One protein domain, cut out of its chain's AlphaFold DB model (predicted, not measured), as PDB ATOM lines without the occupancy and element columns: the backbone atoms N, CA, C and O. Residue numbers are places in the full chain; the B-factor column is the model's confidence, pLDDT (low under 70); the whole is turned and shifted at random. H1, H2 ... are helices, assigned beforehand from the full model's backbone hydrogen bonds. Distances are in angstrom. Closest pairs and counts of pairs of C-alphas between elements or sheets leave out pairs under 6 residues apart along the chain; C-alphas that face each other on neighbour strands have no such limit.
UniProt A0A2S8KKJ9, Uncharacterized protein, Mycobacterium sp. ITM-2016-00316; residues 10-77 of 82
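This is residues 10 to 77 of the 82 residues of an uncharacterized protein of Mycobacterium sp. ITM-2016-00316 (UniProt A0A2S8KKJ9). One long helix, H1, sticks out like a handle from a small helical head: its residues 10 to 22 stand free, and its far end packs into the head. In the head, the short helices H2 and H3 lie side by side as an antiparallel hairpin set crosswise to H1, and a last short helix, H4, packs on H1 near the end of the printed part. The printed part has 68 residues with four named helices, in the order H1, H2, H3, H4, and no named strand; the class is all helix. The whole is compact, with a radius of gyration of the C-alphas of 12.2 A, yet elongated in outline, spanning 39 by 22 by 18 A, and the arm of H1 makes the length.

H1, residues 10 to 30, touches other helices only with residues of its second half. With residues 27 to 30 alone it only just touches H2, residues 40 to 49, with 3 pairs of C-alphas within 8 A; the closest C-alphas, those of Cys 30 and Ala 47, are 6.0 A apart. The lines of H1 and H2 are about perpendicular, at 84 degrees. H2 touches H3, residues 53 to 61, at a shallow tilt of 6 degrees, opposite ways, and the two form a helical hairpin; their closest C-alphas, those of Val 44 and Ala 56, are 4.6 A apart. H1 and H3 are close but not clearly touching, with the C-alphas of Ile 27 and Ile 55 closest at 6.7 A. H4, residues 70 to 76, only just touches H1, with 3 pairs of C-alphas within 8 A, and H1 takes part with residues 24 to 28 alone. Their closest C-alphas, those of His 24 and Met 74, are 7.6 A apart, and they run opposite ways at a steep tilt of 39 degrees. H2 and H4 are apart. Residues 38 to 39 pair with residues 66 to 67, antiparallel, as strands do. In H1, H2, H3 and H4 every O i to N i+4 pair is within hydrogen-bond range.

H1 begins at C-alpha 10, at (-9.135, -56.435, -22.858), and is 30.3 A long from first to last C-alpha, ending at C-alpha 30, at (-2.896, -34.445, -42.704). H2 is 14.2 A long and H3 12.5 A. H4 is 9.9 A long and ends at C-alpha 76, at (5.008, -35.023, -29.303).

The C-alphas of Glu 10 and Pro 37, the two farthest apart, are 39.5 A from each other. Without residues 10 to 22 the body spans 23 by 20 by 18 A. The printed part has no cut; the link from H2 to H3 is tight, and those from H1 to H2 and from H3 to H4 are short. The mean pLDDT of the printed part is 79.2, and it is under 70 at residues 10 to 13, 15 to 16 and 63.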
ATOM      1  N   GLU A  10      -9.891 -56.108 -21.646       65.62
ATOM      2  CA  GLU A  10      -9.135 -56.435 -22.858       65.62
ATOM      3  C   GLU A  10      -9.760 -55.813 -24.115       65.62
ATOM      4  O   GLU A  10      -9.043 -55.424 -25.035       65.62
ATOM      5  N   MET A  11     -11.090 -55.673 -24.134       62.66
ATOM      6  CA  MET A  11     -11.822 -55.036 -25.231       62.66
ATOM      7  C   MET A  11     -11.539 -53.530 -25.277       62.66
ATOM      8  O   MET A  11     -11.129 -53.034 -26.322       62.66
ATOM      9  N   ILE A  12     -11.559 -52.863 -24.113       69.75
ATOM     10  CA  ILE A  12     -11.241 -51.431 -23.983       69.75
ATOM     11  C   ILE A  12      -9.822 -51.128 -24.486       69.75
ATOM     12  O   ILE A  12      -9.637 -50.205 -25.270       69.75
ATOM     13  N   ARG A  13      -8.812 -51.936 -24.121       69.50
ATOM     14  CA  ARG A  13      -7.441 -51.748 -24.640       69.50
ATOM     15  C   ARG A  13      -7.351 -51.889 -26.156       69.50
ATOM     16  O   ARG A  13      -6.570 -51.178 -26.779       69.50
ATOM     17  N   ARG A  14      -8.092 -52.827 -26.754       71.25
ATOM     18  CA  ARG A  14      -8.097 -53.012 -28.212       71.25
ATOM     19  C   ARG A  14      -8.775 -51.841 -28.914       71.25
ATOM     20  O   ARG A  14      -8.239 -51.365 -29.908       71.25
ATOM     21  N   GLU A  15      -9.902 -51.373 -28.388       69.50
ATOM     22  CA  GLU A  15     -10.619 -50.199 -28.899       69.50
ATOM     23  C   GLU A  15      -9.741 -48.944 -28.832       69.50
ATOM     24  O   GLU A  15      -9.600 -48.235 -29.826       69.50
ATOM     25  N   GLU A  16      -9.056 -48.735 -27.707       68.56
ATOM     26  CA  GLU A  16      -8.131 -47.617 -27.506       68.56
ATOM     27  C   GLU A  16      -6.929 -47.698 -28.462       68.56
ATOM     28  O   GLU A  16      -6.587 -46.720 -29.120       68.56
ATOM     29  N   MET A  17      -6.344 -48.888 -28.662       70.06
ATOM     30  CA  MET A  17      -5.274 -49.093 -29.652       70.06
ATOM     31  C   MET A  17      -5.737 -48.879 -31.102       70.06
ATOM     32  O   MET A  17      -4.947 -48.428 -31.938       70.06
ATOM     33  N   MET A  18      -6.994 -49.191 -31.425       71.62
ATOM     34  CA  MET A  18      -7.572 -48.932 -32.749       71.62
ATOM     35  C   MET A  18      -7.817 -47.438 -32.971       71.62
ATOM     36  O   MET A  18      -7.484 -46.934 -34.043       71.62
ATOM     37  N   ALA A  19      -8.330 -46.728 -31.963       71.56
ATOM     38  CA  ALA A  19      -8.508 -45.276 -31.995       71.56
ATOM     39  C   ALA A  19      -7.163 -44.555 -32.170       71.56
ATOM     40  O   ALA A  19      -7.010 -43.743 -33.081       71.56
ATOM     41  N   VAL A  20      -6.155 -44.969 -31.397       73.81
ATOM     42  CA  VAL A  20      -4.753 -44.548 -31.515       73.81
ATOM     43  C   VAL A  20      -4.250 -44.749 -32.946       73.81
ATOM     44  O   VAL A  20      -3.798 -43.808 -33.594       73.81
ATOM     45  N   SER A  21      -4.360 -45.961 -33.483       75.50
ATOM     46  CA  SER A  21      -3.856 -46.269 -34.828       75.50
ATOM     47  C   SER A  21      -4.552 -45.441 -35.917       75.50
ATOM     48  O   SER A  21      -3.887 -44.911 -36.807       75.50
ATOM     49  N   ALA A  22      -5.874 -45.270 -35.817       77.69
ATOM     50  CA  ALA A  22      -6.657 -44.466 -36.752       77.69
ATOM     51  C   ALA A  22      -6.302 -42.973 -36.673       77.69
ATOM     52  O   ALA A  22      -6.165 -42.308 -37.700       77.69
ATOM     53  N   ALA A  23      -6.106 -42.442 -35.468       76.00
ATOM     54  CA  ALA A  23      -5.662 -41.071 -35.269       76.00
ATOM     55  C   ALA A  23      -4.236 -40.859 -35.806       76.00
ATOM     56  O   ALA A  23      -3.985 -39.881 -36.506       76.00
ATOM     57  N   HIS A  24      -3.324 -41.812 -35.595       78.56
ATOM     58  CA  HIS A  24      -1.962 -41.776 -36.134       78.56
ATOM     59  C   HIS A  24      -1.960 -41.727 -37.672       78.56
ATOM     60  O   HIS A  24      -1.221 -40.944 -38.271       78.56
ATOM     61  N   GLU A  25      -2.812 -42.520 -38.325       82.19
ATOM     62  CA  GLU A  25      -2.950 -42.518 -39.783       82.19
ATOM     63  C   GLU A  25      -3.551 -41.210 -40.312       82.19
ATOM     64  O   GLU A  25      -3.036 -40.652 -41.282       82.19
ATOM     65  N   ARG A  26      -4.572 -40.663 -39.640       80.12
ATOM     66  CA  ARG A  26      -5.155 -39.358 -39.995       80.12
ATOM     67  C   ARG A  26      -4.158 -38.215 -39.836       80.12
ATOM     68  O   ARG A  26      -4.044 -37.395 -40.740       80.12
ATOM     69  N   ILE A  27      -3.388 -38.187 -38.745       79.69
ATOM     70  CA  ILE A  27      -2.312 -37.204 -38.547       79.69
ATOM     71  C   ILE A  27      -1.284 -37.351 -39.664       79.69
ATOM     72  O   ILE A  27      -0.889 -36.369 -40.284       79.69
ATOM     73  N   ARG A  28      -0.879 -38.584 -39.984       81.94
ATOM     74  CA  ARG A  28       0.060 -38.840 -41.075       81.94
ATOM     75  C   ARG A  28      -0.476 -38.315 -42.407       81.94
ATOM     76  O   ARG A  28       0.283 -37.670 -43.124       81.94
ATOM     77  N   ALA A  29      -1.743 -38.563 -42.723       82.25
ATOM     78  CA  ALA A  29      -2.383 -38.064 -43.934       82.25
ATOM     79  C   ALA A  29      -2.477 -36.531 -43.945       82.25
ATOM     80  O   ALA A  29      -2.154 -35.920 -44.948       82.25
ATOM     81  N   CYS A  30      -2.826 -35.901 -42.824       80.94
ATOM     82  CA  CYS A  30      -2.896 -34.445 -42.704       80.94
ATOM     83  C   CYS A  30      -1.522 -33.767 -42.837       80.94
ATOM     84  O   CYS A  30      -1.395 -32.711 -43.449       80.94
ATOM     85  N   LEU A  31      -0.474 -34.379 -42.284       79.69
ATOM     86  CA  LEU A  31       0.892 -33.855 -42.323       79.69
ATOM     87  C   LEU A  31       1.626 -34.164 -43.635       79.69
ATOM     88  O   LEU A  31       2.839 -33.959 -43.699       79.69
ATOM     89  N   VAL A  32       0.965 -34.743 -44.643       82.06
ATOM     90  CA  VAL A  32       1.602 -35.025 -45.941       82.06
ATOM     91  C   VAL A  32       1.800 -33.749 -46.759       82.06
ATOM     92  O   VAL A  32       2.828 -33.618 -47.417       82.06
ATOM     93  N   ASP A  33       0.869 -32.803 -46.644       76.69
ATOM     94  CA  ASP A  33       0.871 -31.513 -47.342       76.69
ATOM     95  C   ASP A  33       1.540 -30.390 -46.525       76.69
ATOM     96  O   ASP A  33       1.547 -29.230 -46.934       76.69
ATOM     97  N   VAL A  34       2.104 -30.713 -45.355       82.19
ATOM     98  CA  VAL A  34       2.823 -29.748 -44.515       82.19
ATOM     99  C   VAL A  34       4.297 -29.724 -44.898       82.19
ATOM    100  O   VAL A  34       5.008 -30.723 -44.773       82.19
ATOM    101  N   GLU A  35       4.776 -28.550 -45.298       81.31
ATOM    102  CA  GLU A  35       6.198 -28.297 -45.496       81.31
ATOM    103  C   GLU A  35       6.880 -28.037 -44.148       81.31
ATOM    104  O   GLU A  35       6.479 -27.159 -43.384       81.31
ATOM    105  N   PHE A  36       7.913 -28.824 -43.846       79.62
ATOM    106  CA  PHE A  36       8.716 -28.671 -42.635       79.62
ATOM    107  C   PHE A  36       9.976 -27.839 -42.927       79.62
ATOM    108  O   PHE A  36      10.573 -28.017 -43.992       79.62
ATOM    109  N   PRO A  37      10.437 -26.982 -41.993       84.12
ATOM    110  CA  PRO A  37       9.969 -26.832 -40.612       84.12
ATOM    111  C   PRO A  37       8.627 -26.095 -40.499       84.12
ATOM    112  O   PRO A  37       8.437 -25.041 -41.099       84.12
ATOM    113  N   ALA A  38       7.716 -26.647 -39.696       83.50
ATOM    114  CA  ALA A  38       6.366 -26.123 -39.513       83.50
ATOM    115  C   ALA A  38       6.147 -25.688 -38.063       83.50
ATOM    116  O   ALA A  38       6.509 -26.405 -37.124       83.50
ATOM    117  N   SER A  39       5.528 -24.524 -37.881       85.38
ATOM    118  CA  SER A  39       5.087 -24.062 -36.567       85.38
ATOM    119  C   SER A  39       3.798 -24.754 -36.145       85.38
ATOM    120  O   SER A  39       3.039 -25.249 -36.984       85.38
ATOM    121  N   LYS A  40       3.522 -24.745 -34.841       85.00
ATOM    122  CA  LYS A  40       2.293 -25.306 -34.275       85.00
ATOM    123  C   LYS A  40       1.041 -24.760 -34.962       85.00
ATOM    124  O   LYS A  40       0.182 -25.542 -35.353       85.00
ATOM    125  N   ASP A  41       0.983 -23.451 -35.204       85.62
ATOM    126  CA  ASP A  41      -0.127 -22.814 -35.920       85.62
ATOM    127  C   ASP A  41      -0.313 -23.367 -37.337       85.62
ATOM    128  O   ASP A  41      -1.438 -23.665 -37.724       85.62
ATOM    129  N   SER A  42       0.769 -23.593 -38.091       86.19
ATOM    130  CA  SER A  42       0.692 -24.180 -39.437       86.19
ATOM    131  C   SER A  42       0.194 -25.627 -39.415       86.19
ATOM    132  O   SER A  42      -0.540 -26.040 -40.311       86.19
ATOM    133  N   LEU A  43       0.575 -26.403 -38.392       84.50
ATOM    134  CA  LEU A  43       0.104 -27.779 -38.202       84.50
ATOM    135  C   LEU A  43      -1.390 -27.806 -37.847       84.50
ATOM    136  O   LEU A  43      -2.142 -28.610 -38.395       84.50
ATOM    137  N   VAL A  44      -1.821 -26.908 -36.959       86.19
ATOM    138  CA  VAL A  44      -3.224 -26.738 -36.557       86.19
ATOM    139  C   VAL A  44      -4.069 -26.288 -37.743       86.19
ATOM    140  O   VAL A  44      -5.104 -26.883 -38.013       86.19
ATOM    141  N   ASP A  45      -3.610 -25.294 -38.497       87.50
ATOM    142  CA  ASP A  45      -4.284 -24.780 -39.687       87.50
ATOM    143  C   ASP A  45      -4.407 -25.855 -40.785       87.50
ATOM    144  O   ASP A  45      -5.476 -26.032 -41.372       87.50
ATOM    145  N   ALA A  46      -3.365 -26.669 -40.994       85.62
ATOM    146  CA  ALA A  46      -3.443 -27.838 -41.868       85.62
ATOM    147  C   ALA A  46      -4.471 -28.874 -41.375       85.62
ATOM    148  O   ALA A  46      -5.256 -29.379 -42.178       85.62
ATOM    149  N   ALA A  47      -4.523 -29.146 -40.068       85.12
ATOM    150  CA  ALA A  47      -5.500 -30.060 -39.475       85.12
ATOM    151  C   ALA A  47      -6.942 -29.553 -39.600       85.12
ATOM    152  O   ALA A  47      -7.836 -30.335 -39.921       85.12
ATOM    153  N   ILE A  48      -7.169 -28.246 -39.435       85.44
ATOM    154  CA  ILE A  48      -8.469 -27.616 -39.689       85.44
ATOM    155  C   ILE A  48      -8.860 -27.743 -41.167       85.44
ATOM    156  O   ILE A  48      -9.997 -28.107 -41.462       85.44
ATOM    157  N   ARG A  49      -7.930 -27.519 -42.106       85.69
ATOM    158  CA  ARG A  49      -8.189 -27.712 -43.546       85.69
ATOM    159  C   ARG A  49      -8.533 -29.155 -43.916       85.69
ATOM    160  O   ARG A  49      -9.284 -29.369 -44.863       85.69
ATOM    161  N   HIS A  50      -7.993 -30.126 -43.184       81.81
ATOM    162  CA  HIS A  50      -8.268 -31.555 -43.355       81.81
ATOM    163  C   HIS A  50      -9.488 -32.050 -42.552       81.81
ATOM    164  O   HIS A  50      -9.647 -33.261 -42.385       81.81
ATOM    165  N   ASP A  51     -10.337 -31.147 -42.043       82.50
ATOM    166  CA  ASP A  51     -11.541 -31.469 -41.253       82.50
ATOM    167  C   ASP A  51     -11.231 -32.353 -40.027       82.50
ATOM    168  O   ASP A  51     -11.974 -33.258 -39.657       82.50
ATOM    169  N   SER A  52     -10.072 -32.120 -39.403       81.19
ATOM    170  CA  SER A  52      -9.555 -32.915 -38.284       81.19
ATOM    171  C   SER A  52      -9.386 -32.061 -37.015       81.19
ATOM    172  O   SER A  52      -8.257 -31.801 -36.582       81.19
ATOM    173  N   PRO A  53     -10.490 -31.607 -36.388       81.19
ATOM    174  CA  PRO A  53     -10.450 -30.722 -35.222       81.19
ATOM    175  C   PRO A  53      -9.858 -31.389 -33.971       81.19
ATOM    176  O   PRO A  53      -9.208 -30.718 -33.167       81.19
ATOM    177  N   ASP A  54     -10.028 -32.701 -33.810       79.88
ATOM    178  CA  ASP A  54      -9.446 -33.457 -32.693       79.88
ATOM    179  C   ASP A  54      -7.915 -33.486 -32.791       79.88
ATOM    180  O   ASP A  54      -7.205 -33.255 -31.813       79.88
ATOM    181  N   ILE A  55      -7.395 -33.646 -34.012       80.00
ATOM    182  CA  ILE A  55      -5.958 -33.565 -34.287       80.00
ATOM    183  C   ILE A  55      -5.449 -32.150 -34.032       80.00
ATOM    184  O   ILE A  55      -4.409 -31.989 -33.403       80.00
ATOM    185  N   ALA A  56      -6.183 -31.121 -34.459       84.19
ATOM    186  CA  ALA A  56      -5.835 -29.733 -34.171       84.19
ATOM    187  C   ALA A  56      -5.731 -29.463 -32.657       84.19
ATOM    188  O   ALA A  56      -4.799 -28.793 -32.218       84.19
ATOM    189  N   ARG A  57      -6.629 -30.028 -31.836       83.06
ATOM    190  CA  ARG A  57      -6.532 -29.949 -30.368       83.06
ATOM    191  C   ARG A  57      -5.318 -30.679 -29.815       83.06
ATOM    192  O   ARG A  57      -4.587 -30.099 -29.016       83.06
ATOM    193  N   ALA A  58      -5.070 -31.902 -30.271       80.75
ATOM    194  CA  ALA A  58      -3.900 -32.663 -29.850       80.75
ATOM    195  C   ALA A  58      -2.595 -31.935 -30.229       80.75
ATOM    196  O   ALA A  58      -1.663 -31.860 -29.432       80.75
ATOM    197  N   LEU A  59      -2.566 -31.306 -31.409       81.12
ATOM    198  CA  LEU A  59      -1.481 -30.443 -31.875       81.12
ATOM    199  C   LEU A  59      -1.397 -29.104 -31.135       81.12
ATOM    200  O   LEU A  59      -0.353 -28.470 -31.158       81.12
ATOM    201  N   LEU A  60      -2.457 -28.634 -30.480       81.38
ATOM    202  CA  LEU A  60      -2.394 -27.466 -29.597       81.38
ATOM    203  C   LEU A  60      -1.837 -27.832 -28.217       81.38
ATOM    204  O   LEU A  60      -1.216 -26.978 -27.582       81.38
ATOM    205  N   ALA A  61      -2.034 -29.072 -27.767       81.19
ATOM    206  CA  ALA A  61      -1.589 -29.555 -26.461       81.19
ATOM    207  C   ALA A  61      -0.075 -29.828 -26.383       81.19
ATOM    208  O   ALA A  61       0.485 -29.886 -25.287       81.19
ATOM    209  N   ILE A  62       0.605 -29.982 -27.523       79.62
ATOM    210  CA  ILE A  62       2.059 -30.182 -27.566       79.62
ATOM    211  C   ILE A  62       2.823 -28.900 -27.209       79.62
ATOM    212  O   ILE A  62       2.424 -27.786 -27.552       79.62
ATOM    213  N   ALA A  63       3.937 -29.078 -26.497       67.12
ATOM    214  CA  ALA A  63       4.708 -27.980 -25.916       67.12
ATOM    215  C   ALA A  63       5.662 -27.286 -26.903       67.12
ATOM    216  O   ALA A  63       6.096 -26.171 -26.622       67.12
ATOM    217  N   SER A  64       6.024 -27.930 -28.020       73.06
ATOM    218  CA  SER A  64       6.958 -27.329 -28.975       73.06
ATOM    219  C   SER A  64       6.234 -26.354 -29.894       73.06
ATOM    220  O   SER A  64       5.154 -26.639 -30.411       73.06
ATOM    221  N   ASP A  65       6.864 -25.209 -30.120       74.94
ATOM    222  CA  ASP A  65       6.338 -24.159 -30.991       74.94
ATOM    223  C   ASP A  65       6.663 -24.436 -32.468       74.94
ATOM    224  O   ASP A  65       5.944 -24.028 -33.379       74.94
ATOM    225  N   THR A  66       7.751 -25.173 -32.723       79.44
ATOM    226  CA  THR A  66       8.241 -25.488 -34.069       79.44
ATOM    227  C   THR A  66       8.714 -26.931 -34.155       79.44
ATOM    228  O   THR A  66       9.370 -27.446 -33.247       79.44
ATOM    229  N   TYR A  67       8.395 -27.566 -35.278       82.94
ATOM    230  CA  TYR A  67       8.719 -28.950 -35.581       82.94
ATOM    231  C   TYR A  67       9.579 -29.016 -36.832       82.94
ATOM    232  O   TYR A  67       9.200 -28.477 -37.873       82.94
ATOM    233  N   ALA A  68      10.731 -29.688 -36.755       82.56
ATOM    234  CA  ALA A  68      11.618 -29.812 -37.910       82.56
ATOM    235  C   ALA A  68      11.181 -30.932 -38.859       82.56
ATOM    236  O   ALA A  68      11.585 -30.950 -40.019       82.56
ATOM    237  N   ASN A  69      10.376 -31.886 -38.385       83.00
ATOM    238  CA  ASN A  69       9.862 -32.982 -39.197       83.00
ATOM    239  C   ASN A  69       8.588 -33.604 -38.602       83.00
ATOM    240  O   ASN A  69       8.245 -33.418 -37.434       83.00
ATOM    241  N   ARG A  70       7.926 -34.425 -39.422       81.88
ATOM    242  CA  ARG A  70       6.700 -35.161 -39.079       81.88
ATOM    243  C   ARG A  70       6.873 -36.074 -37.867       81.88
ATOM    244  O   ARG A  70       5.947 -36.197 -37.076       81.88
ATOM    245  N   ALA A  71       8.030 -36.725 -37.721       80.25
ATOM    246  CA  ALA A  71       8.259 -37.683 -36.642       80.25
ATOM    247  C   ALA A  71       8.315 -36.996 -35.272       80.25
ATOM    248  O   ALA A  71       7.790 -37.549 -34.312       80.25
ATOM    249  N   GLU A  72       8.858 -35.779 -35.182       82.75
ATOM    250  CA  GLU A  72       8.805 -34.987 -33.946       82.75
ATOM    251  C   GLU A  72       7.375 -34.594 -33.567       82.75
ATOM    252  O   GLU A  72       7.024 -34.648 -32.387       82.75
ATOM    253  N   VAL A  73       6.534 -34.255 -34.551       81.56
ATOM    254  CA  VAL A  73       5.106 -33.990 -34.311       81.56
ATOM    255  C   VAL A  73       4.434 -35.249 -33.773       81.56
ATOM    256  O   VAL A  73       3.800 -35.209 -32.725       81.56
ATOM    257  N   MET A  74       4.630 -36.387 -34.444       78.44
ATOM    258  CA  MET A  74       4.033 -37.672 -34.057       78.44
ATOM    259  C   MET A  74       4.501 -38.145 -32.675       78.44
ATOM    260  O   MET A  74       3.715 -38.727 -31.937       78.44
ATOM    261  N   ALA A  75       5.763 -37.891 -32.321       78.62
ATOM    262  CA  ALA A  75       6.317 -38.219 -31.010       78.62
ATOM    263  C   ALA A  75       5.835 -37.266 -29.906       78.62
ATOM    264  O   ALA A  75       5.783 -37.662 -28.744       78.62
ATOM    265  N   SER A  76       5.499 -36.021 -30.258       77.81
ATOM    266  CA  SER A  76       5.008 -35.023 -29.303       77.81
ATOM    267  C   SER A  76       3.509 -35.122 -29.067       77.81
ATOM    268  O   SER A  76       3.054 -34.807 -27.971       77.81
ATOM    269  N   VAL A  77       2.735 -35.524 -30.080       75.00
ATOM    270  CA  VAL A  77       1.285 -35.686 -29.960       75.00
ATOM    271  C   VAL A  77       0.990 -36.807 -28.973       75.00
ATOM    272  O   VAL A  77       1.214 -37.989 -29.238       75.00
TER     273      VAL A  77